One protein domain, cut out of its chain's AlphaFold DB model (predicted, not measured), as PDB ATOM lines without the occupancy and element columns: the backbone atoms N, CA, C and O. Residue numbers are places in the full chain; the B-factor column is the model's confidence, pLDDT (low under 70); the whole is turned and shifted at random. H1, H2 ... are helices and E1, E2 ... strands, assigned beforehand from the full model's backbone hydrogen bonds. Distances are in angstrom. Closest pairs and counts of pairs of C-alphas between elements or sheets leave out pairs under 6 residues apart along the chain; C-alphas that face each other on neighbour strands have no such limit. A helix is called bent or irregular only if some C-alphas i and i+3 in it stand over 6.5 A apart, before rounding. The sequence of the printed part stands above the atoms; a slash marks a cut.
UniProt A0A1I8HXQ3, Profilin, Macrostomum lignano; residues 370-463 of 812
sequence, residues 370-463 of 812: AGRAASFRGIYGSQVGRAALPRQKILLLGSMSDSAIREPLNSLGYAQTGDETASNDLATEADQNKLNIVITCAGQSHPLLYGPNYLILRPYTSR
ATOM      1  N   ALA A 370     -37.379  24.031 -27.146       85.06
ATOM      2  CA  ALA A 370     -37.743  25.444 -27.100       85.06
ATOM      3  C   ALA A 370     -36.917  26.292 -28.086       85.06
ATOM      4  O   ALA A 370     -37.490  27.042 -28.877       85.06
ATOM      5  N   GLY A 371     -35.589  26.123 -28.087       88.44
ATOM      6  CA  GLY A 371     -34.679  26.848 -28.978       88.44
ATOM      7  C   GLY A 371     -34.818  26.416 -30.438       88.44
ATOM      8  O   GLY A 371     -35.015  27.253 -31.317       88.44
ATOM      9  N   ARG A 372     -34.801  25.106 -30.708       91.44
ATOM     10  CA  ARG A 372     -34.906  24.570 -32.079       91.44
ATOM     11  C   ARG A 372     -36.256  24.864 -32.717       91.44
ATOM     12  O   ARG A 372     -36.310  25.245 -33.884       91.44
ATOM     13  N   ALA A 373     -37.339  24.751 -31.953       92.12
ATOM     14  CA  ALA A 373     -38.668  25.102 -32.421       92.12
ATOM     15  C   ALA A 373     -38.832  26.621 -32.595       92.12
ATOM     16  O   ALA A 373     -39.527  27.036 -33.516       92.12
ATOM     17  N   ALA A 374     -38.170  27.465 -31.793       92.25
ATOM     18  CA  ALA A 374     -38.136  28.909 -32.042       92.25
ATOM     19  C   ALA A 374     -37.436  29.245 -33.371       92.25
ATOM     20  O   ALA A 374     -38.019  29.958 -34.190       92.25
ATOM     21  N   SER A 375     -36.259  28.666 -33.634       94.25
ATOM     22  CA  SER A 375     -35.562  28.801 -34.924       94.25
ATOM     23  C   SER A 375     -36.417  28.297 -36.091       94.25
ATOM     24  O   SER A 375     -36.557  28.983 -37.101       94.25
ATOM     25  N   PHE A 376     -37.057  27.134 -35.936       95.81
ATOM     26  CA  PHE A 376     -37.975  26.586 -36.934       95.81
ATOM     27  C   PHE A 376     -39.168  27.516 -37.198       95.81
ATOM     28  O   PHE A 376     -39.456  27.809 -38.356       95.81
ATOM     29  N   ARG A 377     -39.838  28.034 -36.157       95.31
ATOM     30  CA  ARG A 377     -40.964  28.976 -36.309       95.31
ATOM     31  C   ARG A 377     -40.532  30.265 -37.012       95.31
ATOM     32  O   ARG A 377     -41.280  30.758 -37.849       95.31
ATOM     33  N   GLY A 378     -39.332  30.774 -36.722       95.44
ATOM     34  CA  GLY A 378     -38.784  31.968 -37.371       95.44
ATOM     35  C   GLY A 378     -38.540  31.812 -38.878       95.44
ATOM     36  O   GLY A 378     -38.677  32.786 -39.613       95.44
ATOM     37  N   ILE A 379     -38.219  30.601 -39.350       95.50
ATOM     38  CA  ILE A 379     -37.918  30.324 -40.768       95.50
ATOM     39  C   ILE A 379     -39.149  29.791 -41.521       95.50
ATOM     40  O   ILE A 379     -39.396  30.167 -42.666       95.50
ATOM     41  N   TYR A 380     -39.926  28.906 -40.891       95.50
ATOM     42  CA  TYR A 380     -40.966  28.110 -41.549       95.50
ATOM     43  C   TYR A 380     -42.372  28.298 -40.962       95.50
ATOM     44  O   TYR A 380     -43.313  27.724 -41.501       95.50
ATOM     45  N   GLY A 381     -42.558  29.087 -39.896       92.50
ATOM     46  CA  GLY A 381     -43.832  29.175 -39.162       92.50
ATOM     47  C   GLY A 381     -45.038  29.591 -40.015       92.50
ATOM     48  O   GLY A 381     -46.142  29.098 -39.802       92.50
ATOM     49  N   SER A 382     -44.835  30.414 -41.049       93.38
ATOM     50  CA  SER A 382     -45.880  30.775 -42.022       93.38
ATOM     51  C   SER A 382     -46.385  29.589 -42.858       93.38
ATOM     52  O   SER A 382     -47.491  29.643 -43.394       93.38
ATOM     53  N   GLN A 383     -45.600  28.514 -42.952       93.75
ATOM     54  CA  GLN A 383     -45.915  27.285 -43.678       93.75
ATOM     55  C   GLN A 383     -46.513  26.185 -42.788       93.75
ATOM     56  O   GLN A 383     -46.842  25.122 -43.307       93.75
ATOM     57  N   VAL A 384     -46.650  26.405 -41.476       94.12
ATOM     58  CA  VAL A 384     -47.149  25.411 -40.513       94.12
ATOM     59  C   VAL A 384     -48.663  25.532 -40.368       94.12
ATOM     60  O   VAL A 384     -49.183  26.609 -40.077       94.12
ATOM     61  N   GLY A 385     -49.372  24.430 -40.608       92.94
ATOM     62  CA  GLY A 385     -50.829  24.353 -40.565       92.94
ATOM     63  C   GLY A 385     -51.358  23.748 -39.266       92.94
ATOM     64  O   GLY A 385     -50.993  24.148 -38.160       92.94
ATOM     65  N   ARG A 386     -52.258  22.777 -39.405       91.69
ATOM     66  CA  ARG A 386     -52.923  22.077 -38.301       91.69
ATOM     67  C   ARG A 386     -52.356  20.665 -38.084       91.69
ATOM     68  O   ARG A 386     -51.763  20.072 -38.989       91.69
ATOM     69  N   ALA A 387     -52.545  20.130 -36.881       89.12
ATOM     70  CA  ALA A 387     -52.151  18.785 -36.478       89.12
ATOM     71  C   ALA A 387     -53.347  17.969 -35.970       89.12
ATOM     72  O   ALA A 387     -54.113  18.452 -35.137       89.12
ATOM     73  N   ALA A 388     -53.446  16.714 -36.416       84.62
ATOM     74  CA  ALA A 388     -54.449  15.750 -35.966       84.62
ATOM     75  C   ALA A 388     -53.800  14.511 -35.326       84.62
ATOM     76  O   ALA A 388     -52.895  13.897 -35.904       84.62
ATOM     77  N   LEU A 389     -54.299  14.112 -34.149       79.25
ATOM     78  CA  LEU A 389     -53.859  12.921 -33.411       79.25
ATOM     79  C   LEU A 389     -55.075  12.082 -32.968       79.25
ATOM     80  O   LEU A 389     -55.583  12.274 -31.865       79.25
ATOM     81  N   PRO A 390     -55.574  11.155 -33.807       71.12
ATOM     82  CA  PRO A 390     -56.737  10.334 -33.464       71.12
ATOM     83  C   PRO A 390     -56.451   9.407 -32.269       71.12
ATOM     84  O   PRO A 390     -55.615   8.503 -32.376       71.12
ATOM     85  N   ARG A 391     -57.180   9.582 -31.152       61.72
ATOM     86  CA  ARG A 391     -56.945   8.875 -29.868       61.72
ATOM     87  C   ARG A 391     -56.736   7.366 -30.013       61.72
ATOM     88  O   ARG A 391     -55.760   6.824 -29.501       61.72
ATOM     89  N   GLN A 392     -57.608   6.689 -30.762       58.22
ATOM     90  CA  GLN A 392     -57.573   5.229 -30.941       58.22
ATOM     91  C   GLN A 392     -56.272   4.707 -31.580       58.22
ATOM     92  O   GLN A 392     -55.961   3.527 -31.450       58.22
ATOM     93  N   LYS A 393     -55.494   5.560 -32.260       56.56
ATOM     94  CA  LYS A 393     -54.264   5.166 -32.968       56.56
ATOM     95  C   LYS A 393     -52.976   5.547 -32.232       56.56
ATOM     96  O   LYS A 393     -51.921   5.028 -32.590       56.56
ATOM     97  N   ILE A 394     -53.047   6.365 -31.177       55.59
ATOM     98  CA  ILE A 394     -51.897   6.666 -30.301       55.59
ATOM     99  C   ILE A 394     -51.417   5.397 -29.572       55.59
ATOM    100  O   ILE A 394     -50.220   5.223 -29.376       55.59
ATOM    101  N   LEU A 395     -52.323   4.455 -29.283       51.56
ATOM    102  CA  LEU A 395     -52.046   3.180 -28.598       51.56
ATOM    103  C   LEU A 395     -50.904   2.346 -29.222       51.56
ATOM    104  O   LEU A 395     -50.211   1.623 -28.510       51.56
ATOM    105  N   LEU A 396     -50.655   2.473 -30.531       52.25
ATOM    106  CA  LEU A 396     -49.547   1.797 -31.228       52.25
ATOM    107  C   LEU A 396     -48.163   2.423 -30.960       52.25
ATOM    108  O   LEU A 396     -47.144   1.775 -31.195       52.25
ATOM    109  N   LEU A 397     -48.105   3.647 -30.422       57.03
ATOM    110  CA  LEU A 397     -46.895   4.238 -29.831       57.03
ATOM    111  C   LEU A 397     -46.705   3.808 -28.361       57.03
ATOM    112  O   LEU A 397     -45.750   4.222 -27.708       57.03
ATOM    113  N   GLY A 398     -47.559   2.919 -27.847       59.91
ATOM    114  CA  GLY A 398     -47.399   2.275 -26.549       59.91
ATOM    115  C   GLY A 398     -47.509   3.253 -25.381       59.91
ATOM    116  O   GLY A 398     -48.453   4.026 -25.289       59.91
ATOM    117  N   SER A 399     -46.546   3.195 -24.458       56.88
ATOM    118  CA  SER A 399     -46.578   3.935 -23.191       56.88
ATOM    119  C   SER A 399     -46.022   5.366 -23.268       56.88
ATOM    120  O   SER A 399     -45.569   5.884 -22.247       56.88
ATOM    121  N   MET A 400     -45.960   5.987 -24.450       66.38
ATOM    122  CA  MET A 400     -45.643   7.417 -24.531       66.38
ATOM    123  C   MET A 400     -46.849   8.234 -24.075       66.38
ATOM    124  O   MET A 400     -47.981   7.927 -24.435       66.38
ATOM    125  N   SER A 401     -46.612   9.284 -23.292       70.75
ATOM    126  CA  SER A 401     -47.678  10.200 -22.901       70.75
ATOM    127  C   SER A 401     -48.147  11.032 -24.097       70.75
ATOM    128  O   SER A 401     -47.333  11.482 -24.906       70.75
ATOM    129  N   ASP A 402     -49.449  11.326 -24.161       74.56
ATOM    130  CA  ASP A 402     -50.030  12.253 -25.144       74.56
ATOM    131  C   ASP A 402     -49.267  13.586 -25.200       74.56
ATOM    132  O   ASP A 402     -49.060  14.151 -26.276       74.56
ATOM    133  N   SER A 403     -48.787  14.066 -24.047       77.12
ATOM    134  CA  SER A 403     -47.944  15.258 -23.945       77.12
ATOM    135  C   SER A 403     -46.652  15.138 -24.756       77.12
ATOM    136  O   SER A 403     -46.352  16.053 -25.515       77.12
ATOM    137  N   ALA A 404     -45.929  14.016 -24.692       76.94
ATOM    138  CA  ALA A 404     -44.671  13.825 -25.418       76.94
ATOM    139  C   ALA A 404     -44.852  13.782 -26.950       76.94
ATOM    140  O   ALA A 404     -43.898  14.011 -27.693       76.94
ATOM    141  N   ILE A 405     -46.074  13.515 -27.426       78.25
ATOM    142  CA  ILE A 405     -46.424  13.494 -28.852       78.25
ATOM    143  C   ILE A 405     -46.980  14.858 -29.305       78.25
ATOM    144  O   ILE A 405     -46.648  15.322 -30.397       78.25
ATOM    145  N   ARG A 406     -47.791  15.535 -28.475       84.62
ATOM    146  CA  ARG A 406     -48.385  16.853 -28.785       84.62
ATOM    147  C   ARG A 406     -47.424  18.028 -28.586       84.62
ATOM    148  O   ARG A 406     -47.474  18.986 -29.354       84.62
ATOM    149  N   GLU A 407     -46.551  17.975 -27.583       87.62
ATOM    150  CA  GLU A 407     -45.618  19.057 -27.231       87.62
ATOM    151  C   GLU A 407     -44.686  19.458 -28.396       87.62
ATOM    152  O   GLU A 407     -44.582  20.664 -28.648       87.62
ATOM    153  N   PRO A 408     -44.072  18.532 -29.171       88.69
ATOM    154  CA  PRO A 408     -43.298  18.902 -30.358       88.69
ATOM    155  C   PRO A 408     -44.128  19.664 -31.394       88.69
ATOM    156  O   PRO A 408     -43.679  20.676 -31.922       88.69
ATOM    157  N   LEU A 409     -45.361  19.220 -31.648       90.56
ATOM    158  CA  LEU A 409     -46.255  19.811 -32.647       90.56
ATOM    159  C   LEU A 409     -46.670  21.231 -32.253       90.56
ATOM    160  O   LEU A 409     -46.516  22.165 -33.039       90.56
ATOM    161  N   ASN A 410     -47.115  21.402 -31.006       90.94
ATOM    162  CA  ASN A 410     -47.454  22.709 -30.449       90.94
ATOM    163  C   ASN A 410     -46.243  23.652 -30.493       90.94
ATOM    164  O   ASN A 410     -46.366  24.809 -30.891       90.94
ATOM    165  N   SER A 411     -45.052  23.142 -30.162       90.88
ATOM    166  CA  SER A 411     -43.808  23.916 -30.200       90.88
ATOM    167  C   SER A 411     -43.442  24.369 -31.615       90.88
ATOM    168  O   SER A 411     -42.980  25.492 -31.790       90.88
ATOM    169  N   LEU A 412     -43.672  23.552 -32.645       92.12
ATOM    170  CA  LEU A 412     -43.456  23.943 -34.045       92.12
ATOM    171  C   LEU A 412     -44.505  24.947 -34.564       92.12
ATOM    172  O   LEU A 412     -44.296  25.538 -35.620       92.12
ATOM    173  N   GLY A 413     -45.594  25.177 -33.822       91.12
ATOM    174  CA  GLY A 413     -46.669  26.109 -34.173       91.12
ATOM    175  C   GLY A 413     -47.902  25.463 -34.812       91.12
ATOM    176  O   GLY A 413     -48.740  26.185 -35.344       91.12
ATOM    177  N   TYR A 414     -48.037  24.131 -34.774       91.38
ATOM    178  CA  TYR A 414     -49.229  23.461 -35.297       91.38
ATOM    179  C   TYR A 414     -50.448  23.695 -34.397       91.38
ATOM    180  O   TYR A 414     -50.411  23.401 -33.201       91.38
ATOM    181  N   ALA A 415     -51.561  24.134 -34.987       86.56
ATOM    182  CA  ALA A 415     -52.847  24.206 -34.293       86.56
ATOM    183  C   ALA A 415     -53.509  22.815 -34.214       86.56
ATOM    184  O   ALA A 415     -53.626  22.120 -35.221       86.56
ATOM    185  N   GLN A 416     -53.940  22.398 -33.023       83.25
ATOM    186  CA  GLN A 416     -54.533  21.073 -32.786       83.25
ATOM    187  C   GLN A 416     -55.987  20.997 -33.287       83.25
ATOM    188  O   GLN A 416     -56.754  21.937 -33.081       83.25
ATOM    189  N   THR A 417     -56.386  19.878 -33.897       76.19
ATOM    190  CA  THR A 417     -57.801  19.552 -34.179       76.19
ATOM    191  C   THR A 417     -58.447  18.780 -33.018       76.19
ATOM    192  O   THR A 417     -57.740  18.226 -32.175       76.19
ATOM    193  N   GLY A 418     -59.784  18.715 -32.980       66.31
ATOM    194  CA  GLY A 418     -60.538  17.963 -31.964       66.31
ATOM    195  C   GLY A 418     -60.326  16.445 -32.044       66.31
ATOM    196  O   GLY A 418     -59.968  15.923 -33.093       66.31
ATOM    197  N   ASP A 419     -60.530  15.730 -30.934       66.19
ATOM    198  CA  ASP A 419     -60.007  14.363 -30.754       66.19
ATOM    199  C   ASP A 419     -60.786  13.234 -31.468       66.19
ATOM    200  O   ASP A 419     -60.194  12.184 -31.736       66.19
ATOM    201  N   GLU A 420     -62.079  13.411 -31.771       57.16
ATOM    202  CA  GLU A 420     -62.929  12.344 -32.344       57.16
ATOM    203  C   GLU A 420     -63.068  12.434 -33.873       57.16
ATOM    204  O   GLU A 420     -62.964  11.423 -34.566       57.16
ATOM    205  N   THR A 421     -63.215  13.643 -34.420       59.88
ATOM    206  CA  THR A 421     -63.349  13.912 -35.865       59.88
ATOM    207  C   THR A 421     -62.044  14.366 -36.537       59.88
ATOM    208  O   THR A 421     -62.011  14.551 -37.753       59.88
ATOM    209  N   ALA A 422     -60.941  14.427 -35.778       66.31
ATOM    210  CA  ALA A 422     -59.616  14.972 -36.113       66.31
ATOM    211  C   ALA A 422     -59.159  14.880 -37.585       66.31
ATOM    212  O   ALA A 422     -58.622  15.834 -38.138       66.31
ATOM    213  N   SER A 423     -59.305  13.707 -38.216       69.75
ATOM    214  CA  SER A 423     -58.830  13.459 -39.590       69.75
ATOM    215  C   SER A 423     -59.763  14.001 -40.676       69.75
ATOM    216  O   SER A 423     -59.288  14.344 -41.758       69.75
ATOM    217  N   ASN A 424     -61.065  14.091 -40.390       71.12
ATOM    218  CA  ASN A 424     -62.049  14.727 -41.265       71.12
ATOM    219  C   ASN A 424     -61.936  16.248 -41.157       71.12
ATOM    220  O   ASN A 424     -61.802  16.904 -42.184       71.12
ATOM    221  N   ASP A 425     -61.870  16.784 -39.936       68.88
ATOM    222  CA  ASP A 425     -61.733  18.226 -39.682       68.88
ATOM    223  C   ASP A 425     -60.446  18.784 -40.303       68.88
ATOM    224  O   ASP A 425     -60.421  19.883 -40.853       68.88
ATOM    225  N   LEU A 426     -59.357  18.007 -40.268       76.31
ATOM    226  CA  LEU A 426     -58.123  18.376 -40.955       76.31
ATOM    227  C   LEU A 426     -58.255  18.310 -42.484       76.31
ATOM    228  O   LEU A 426     -57.595  19.074 -43.176       76.31
ATOM    229  N   ALA A 427     -59.082  17.421 -43.031       72.38
ATOM    230  CA  ALA A 427     -59.301  17.357 -44.472       72.38
ATOM    231  C   ALA A 427     -60.185  18.508 -44.989       72.38
ATOM    232  O   ALA A 427     -60.024  18.922 -46.136       72.38
ATOM    233  N   THR A 428     -61.106  19.021 -44.167       72.12
ATOM    234  CA  THR A 428     -62.072  20.065 -44.551       72.12
ATOM    235  C   THR A 428     -61.631  21.483 -44.186       72.12
ATOM    236  O   THR A 428     -61.856  22.400 -44.970       72.12
ATOM    237  N   GLU A 429     -60.998  21.687 -43.025       73.25
ATOM    238  CA  GLU A 429     -60.685  23.025 -42.491       73.25
ATOM    239  C   GLU A 429     -59.207  23.433 -42.603       73.25
ATOM    240  O   GLU A 429     -58.835  24.544 -42.210       73.25
ATOM    241  N   ALA A 430     -58.325  22.548 -43.073       77.94
ATOM    242  CA  ALA A 430     -56.910  22.877 -43.189       77.94
ATOM    243  C   ALA A 430     -56.611  23.803 -44.377       77.94
ATOM    244  O   ALA A 430     -57.076  23.596 -45.500       77.94
ATOM    245  N   ASP A 431     -55.728  24.773 -44.135       80.75
ATOM    246  CA  ASP A 431     -55.109  25.579 -45.184       80.75
ATOM    247  C   ASP A 431     -54.258  24.676 -46.089       80.75
ATOM    248  O   ASP A 431     -53.224  24.137 -45.675       80.75
ATOM    249  N   GLN A 432     -54.707  24.523 -47.334       79.19
ATOM    250  CA  GLN A 432     -54.081  23.664 -48.339       79.19
ATOM    251  C   GLN A 432     -52.732  24.201 -48.845       79.19
ATOM    252  O   GLN A 432     -52.056  23.504 -49.593       79.19
ATOM    253  N   ASN A 433     -52.295  25.401 -48.446       84.56
ATOM    254  CA  ASN A 433     -50.951  25.908 -48.755       84.56
ATOM    255  C   ASN A 433     -49.929  25.578 -47.656       84.56
ATOM    256  O   ASN A 433     -48.714  25.687 -47.861       84.56
ATOM    257  N   LYS A 434     -50.387  25.150 -46.480       90.88
ATOM    258  CA  LYS A 434     -49.539  24.855 -45.321       90.88
ATOM    259  C   LYS A 434     -49.270  23.360 -45.199       90.88
ATOM    260  O   LYS A 434     -50.018  22.538 -45.718       90.88
ATOM    261  N   LEU A 435     -48.175  23.003 -44.532       92.56
ATOM    262  CA  LEU A 435     -47.943  21.625 -44.128       92.56
ATOM    263  C   LEU A 435     -48.826  21.332 -42.917       92.56
ATOM    264  O   LEU A 435     -48.662  21.936 -41.858       92.56
ATOM    265  N   ASN A 436     -49.733  20.384 -43.085       91.19
ATOM    266  CA  ASN A 436     -50.586  19.817 -42.055       91.19
ATOM    267  C   ASN A 436     -50.044  18.429 -41.686       91.19
ATOM    268  O   ASN A 436     -49.444  17.753 -42.524       91.19
ATOM    269  N   ILE A 437     -50.216  17.989 -40.441       89.00
ATOM    270  CA  ILE A 437     -49.615  16.735 -39.956       89.00
ATOM    271  C   ILE A 437     -50.646  15.815 -39.308       89.00
ATOM    272  O   ILE A 437     -51.506  16.254 -38.546       89.00
ATOM    273  N   VAL A 438     -50.545  14.518 -39.604       83.44
ATOM    274  CA  VAL A 438     -51.397  13.477 -39.025       83.44
ATOM    275  C   VAL A 438     -50.546  12.374 -38.435       83.44
ATOM    276  O   VAL A 438     -49.843  11.645 -39.142       83.44
ATOM    277  N   ILE A 439     -50.662  12.208 -37.124       76.44
ATOM    278  CA  ILE A 439     -50.050  11.092 -36.412       76.44
ATOM    279  C   ILE A 439     -51.092   9.973 -36.328       76.44
ATOM    280  O   ILE A 439     -51.859   9.866 -35.378       76.44
ATOM    281  N   THR A 440     -51.143   9.154 -37.383       68.06
ATOM    282  CA  THR A 440     -51.936   7.917 -37.458       68.06
ATOM    283  C   THR A 440     -50.992   6.726 -37.494       68.06
ATOM    284  O   THR A 440     -50.114   6.663 -38.338       68.06
ATOM    285  N   CYS A 441     -51.173   5.747 -36.615       57.97
ATOM    286  CA  CYS A 441     -50.315   4.561 -36.611       57.97
ATOM    287  C   CYS A 441     -50.848   3.412 -37.483       57.97
ATOM    288  O   CYS A 441     -50.093   2.502 -37.813       57.97
ATOM    289  N   ALA A 442     -52.121   3.463 -37.892       52.78
ATOM    290  CA  ALA A 442     -52.682   2.512 -38.850       52.78
ATOM    291  C   ALA A 442     -52.226   2.869 -40.274       52.78
ATOM    292  O   ALA A 442     -52.371   4.018 -40.700       52.78
ATOM    293  N   GLY A 443     -51.715   1.883 -41.019       49.97
ATOM    294  CA  GLY A 443     -51.083   2.060 -42.336       49.97
ATOM    295  C   GLY A 443     -52.012   2.479 -43.486       49.97
ATOM    296  O   GLY A 443     -51.542   2.668 -44.609       49.97
ATOM    297  N   GLN A 444     -53.310   2.658 -43.240       54.59
ATOM    298  CA  GLN A 444     -54.241   3.205 -44.226       54.59
ATOM    299  C   GLN A 444     -54.186   4.739 -44.228       54.59
ATOM    300  O   GLN A 444     -54.451   5.393 -43.218       54.59
ATOM    301  N   SER A 445     -53.832   5.317 -45.376       58.09
ATOM    302  CA  SER A 445     -53.968   6.753 -45.633       58.09
ATOM    303  C   SER A 445     -55.446   7.138 -45.643       58.09
ATOM    304  O   SER A 445     -56.252   6.474 -46.290       58.09
ATOM    305  N   HIS A 446     -55.797   8.220 -44.948       65.31
ATOM    306  CA  HIS A 446     -57.160   8.744 -44.960       65.31
ATOM    307  C   HIS A 446     -57.552   9.167 -46.389       65.31
ATOM    308  O   HIS A 446     -56.743   9.850 -47.025       65.31
ATOM    309  N   PRO A 447     -58.757   8.835 -46.895       64.50
ATOM    310  CA  PRO A 447     -59.113   9.052 -48.304       64.50
ATOM    311  C   PRO A 447     -58.985  10.503 -48.785       64.50
ATOM    312  O   PRO A 447     -58.724  10.738 -49.959       64.50
ATOM    313  N   LEU A 448     -59.154  11.466 -47.874       68.62
ATOM    314  CA  LEU A 448     -59.142  12.901 -48.173       68.62
ATOM    315  C   LEU A 448     -57.791  13.591 -47.895       68.62
ATOM    316  O   LEU A 448     -57.615  14.751 -48.253       68.62
ATOM    317  N   LEU A 449     -56.828  12.913 -47.258       77.12
ATOM    318  CA  LEU A 449     -55.541  13.513 -46.870       77.12
ATOM    319  C   LEU A 449     -54.464  13.191 -47.914       77.12
ATOM    320  O   LEU A 449     -53.542  12.413 -47.657       77.12
ATOM    321  N   TYR A 450     -54.626  13.775 -49.105       78.12
ATOM    322  CA  TYR A 450     -53.798  13.565 -50.298       78.12
ATOM    323  C   TYR A 450     -52.817  14.723 -50.554       78.12
ATOM    324  O   TYR A 450     -53.196  15.894 -50.518       78.12
ATOM    325  N   GLY A 451     -51.577  14.400 -50.932       80.06
ATOM    326  CA  GLY A 451     -50.648  15.334 -51.568       80.06
ATOM    327  C   GLY A 451     -49.578  15.948 -50.650       80.06
ATOM    328  O   GLY A 451     -49.467  15.618 -49.466       80.06
ATOM    329  N   PRO A 452     -48.754  16.864 -51.193       84.75
ATOM    330  CA  PRO A 452     -47.535  17.367 -50.552       84.75
ATOM    331  C   PRO A 452     -47.788  18.283 -49.342       84.75
ATOM    332  O   PRO A 452     -46.837  18.713 -48.695       84.75
ATOM    333  N   ASN A 453     -49.049  18.572 -49.019       88.44
ATOM    334  CA  ASN A 453     -49.454  19.423 -47.899       88.44
ATOM    335  C   ASN A 453     -49.816  18.628 -46.638       88.44
ATOM    336  O   ASN A 453     -50.119  19.230 -45.612       88.44
ATOM    337  N   TYR A 454     -49.736  17.296 -46.687       88.94
ATOM    338  CA  TYR A 454     -49.921  16.427 -45.529       88.94
ATOM    339  C   TYR A 454     -48.639  15.648 -45.234       88.94
ATOM    340  O   TYR A 454     -48.010  15.115 -46.149       88.94
ATOM    341  N   LEU A 455     -48.258  15.575 -43.960       91.06
ATOM    342  CA  LEU A 455     -47.215  14.692 -43.439       91.06
ATOM    343  C   LEU A 455     -47.855  13.635 -42.541       91.06
ATOM    344  O   LEU A 455     -48.581  13.967 -41.606       91.06
ATOM    345  N   ILE A 456     -47.602  12.364 -42.836       87.81
ATOM    346  CA  ILE A 456     -48.266  11.235 -42.184       87.81
ATOM    347  C   ILE A 456     -47.215  10.327 -41.538       87.81
ATOM    348  O   ILE A 456     -46.296   9.858 -42.211       87.81
ATOM    349  N   LEU A 457     -47.357  10.025 -40.246       86.88
ATOM    350  CA  LEU A 457     -46.616   8.909 -39.649       86.88
ATOM    351  C   LEU A 457     -47.109   7.604 -40.300       86.88
ATOM    352  O   LEU A 457     -48.302   7.332 -40.299       86.88
ATOM    353  N   ARG A 458     -46.226   6.789 -40.879       83.75
ATOM    354  CA  ARG A 458     -46.596   5.506 -41.513       83.75
ATOM    355  C   ARG A 458     -45.617   4.414 -41.085       83.75
ATOM    356  O   ARG A 458     -44.699   4.118 -41.852       83.75
ATOM    357  N   PRO A 459     -45.782   3.825 -39.880       78.50
ATOM    358  CA  PRO A 459     -44.776   2.951 -39.264       78.50
ATOM    359  C   PRO A 459     -44.365   1.760 -40.137       78.50
ATOM    360  O   PRO A 459     -43.208   1.349 -40.125       78.50
ATOM    361  N   TYR A 460     -45.300   1.238 -40.936       82.25
ATOM    362  CA  TYR A 460     -45.112   0.040 -41.741       82.25
ATOM    363  C   TYR A 460     -45.831   0.128 -43.093       82.25
ATOM    364  O   TYR A 460     -46.894   0.738 -43.211       82.25
ATOM    365  N   THR A 461     -45.270  -0.544 -44.099       82.31
ATOM    366  CA  THR A 461     -45.916  -0.836 -45.386       82.31
ATOM    367  C   THR A 461     -45.777  -2.329 -45.684       82.31
ATOM    368  O   THR A 461     -44.835  -2.975 -45.224       82.31
ATOM    369  N   SER A 462     -46.671  -2.903 -46.493       82.06
ATOM    370  CA  SER A 462     -46.618  -4.335 -46.843       82.06
ATOM    371  C   SER A 462     -45.293  -4.753 -47.502       82.06
ATOM    372  O   SER A 462     -44.826  -5.873 -47.301       82.06
ATOM    373  N   ARG A 463     -44.634  -3.841 -48.235       84.12
ATOM    374  CA  ARG A 463     -43.315  -4.074 -48.850       84.12
ATOM    375  C   ARG A 463     -42.200  -4.257 -47.813       84.12
ATOM    376  O   ARG A 463     -41.290  -5.052 -48.053       84.12
TER     377      ARG A 463
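What this domain is: This is residues 370 to 463 of the 812 residues of the protein "Profilin" of Macrostomum lignano (UniProt A0A1I8HXQ3). A small slab of three parallel strands, E1, E2 and E3, lies in the middle, with helix H3 over one face and helix H4 over the opposite face, both toward the E1 side. The longest helix, H1, lies by the end where E1 begins and packs on H3, while the short helix H2 lies off the sheet, near the end where E1 finishes; the last residues, 458 to 463, run on beyond E3. The printed part has 94 residues, with four named helices and three named strands in the order H1 E1 H2 H3 H4 E2 E3; the sheet's order is E1 E2 E3, and the class is mixed, helices and strands. The whole is compact, with a radius of gyration of the C-alphas of 13.3 A and spans of 37 by 30 by 29 A.

Where its parts are: Begin with the sheet: find C-alpha 384 at (-47.149, 25.411, -40.513), where E1 starts; from there the strand runs 12.9 A through residues 384 to 388. E2 is residues 435 to 438, 10.2 A long, and E3 is residues 454 to 457, 10.1 A long, ending at C-alpha 457, (-46.616, 8.909, -39.649). H1 is residues 370 to 383, starting at C-alpha 370, (-37.743, 25.444, -27.100), and 18.6 A long; it is irregular, with C-alphas 379 and 382 8.1 A apart. H3 is residues 402 to 412, 16.1 A long, and is neither bent nor irregular, but only just: C-alphas 405 and 408 are 6.4 A apart. H4 is residues 422 to 429, 10.3 A long. H2 is residues 391 to 397, 11.1 A long, and it too is only just neither bent nor irregular, with C-alphas 392 and 395 6.3 A apart.

How they stand to each other: Look first at E1 and E2, parallel at 14 degrees: N 385 and O 435 are 2.9 A apart, within hydrogen-bond range. E2, the inner strand, is parallel to E3 at 32 degrees, with N 455 and O 436 at 2.9 A. E1, the helices H2, H3 and H4, and E2 form a strand-helix-strand unit, two parallel neighbour strands with helices between them along the chain. H4 is on the sheet at a height of 8.6 A, over E1 and, only just, over E2 with 3 of its C-alphas; it runs along the strands, at 3 degrees to E1 on the local plane. The closest C-alphas of H4 and E1 are those of Ala 422 and Ala 388, 5.2 A apart. On the opposite face H3 has a height of 10.7 A over the sheet and lies over E1, along the strands at 6 degrees on the local plane. H1 only grazes the sheet, with its residues 376 to 383. H1 and H3 touch at a steep tilt of 62 degrees, the same way, with the C-alphas of Ala 373 and Leu 412 closest at 5.2 A. H2 is not on the sheet; it is close to H3 but not clearly touching, with the C-alphas of Ile 394 and Asp 402 closest at 7.8 A. Each O i to N i+4 pair in H4 is within hydrogen-bond range, against 8 of 10 in H1, 5 of 7 in H3 and 0 of 3 in H2, which has 2 of 4 O i to N i+3 pairs within range.

The domain as a whole: Look for the two C-alphas farthest apart at Gly 378 and Ser 462, 38.3 A from each other. The printed part has no cut. The link from E2 to E3, residues 439 to 453, is long. The mean pLDDT of the printed part is 78.4; look for values under 70 at residues 391 to 400, 418 to 423, 425 and 440 to 448.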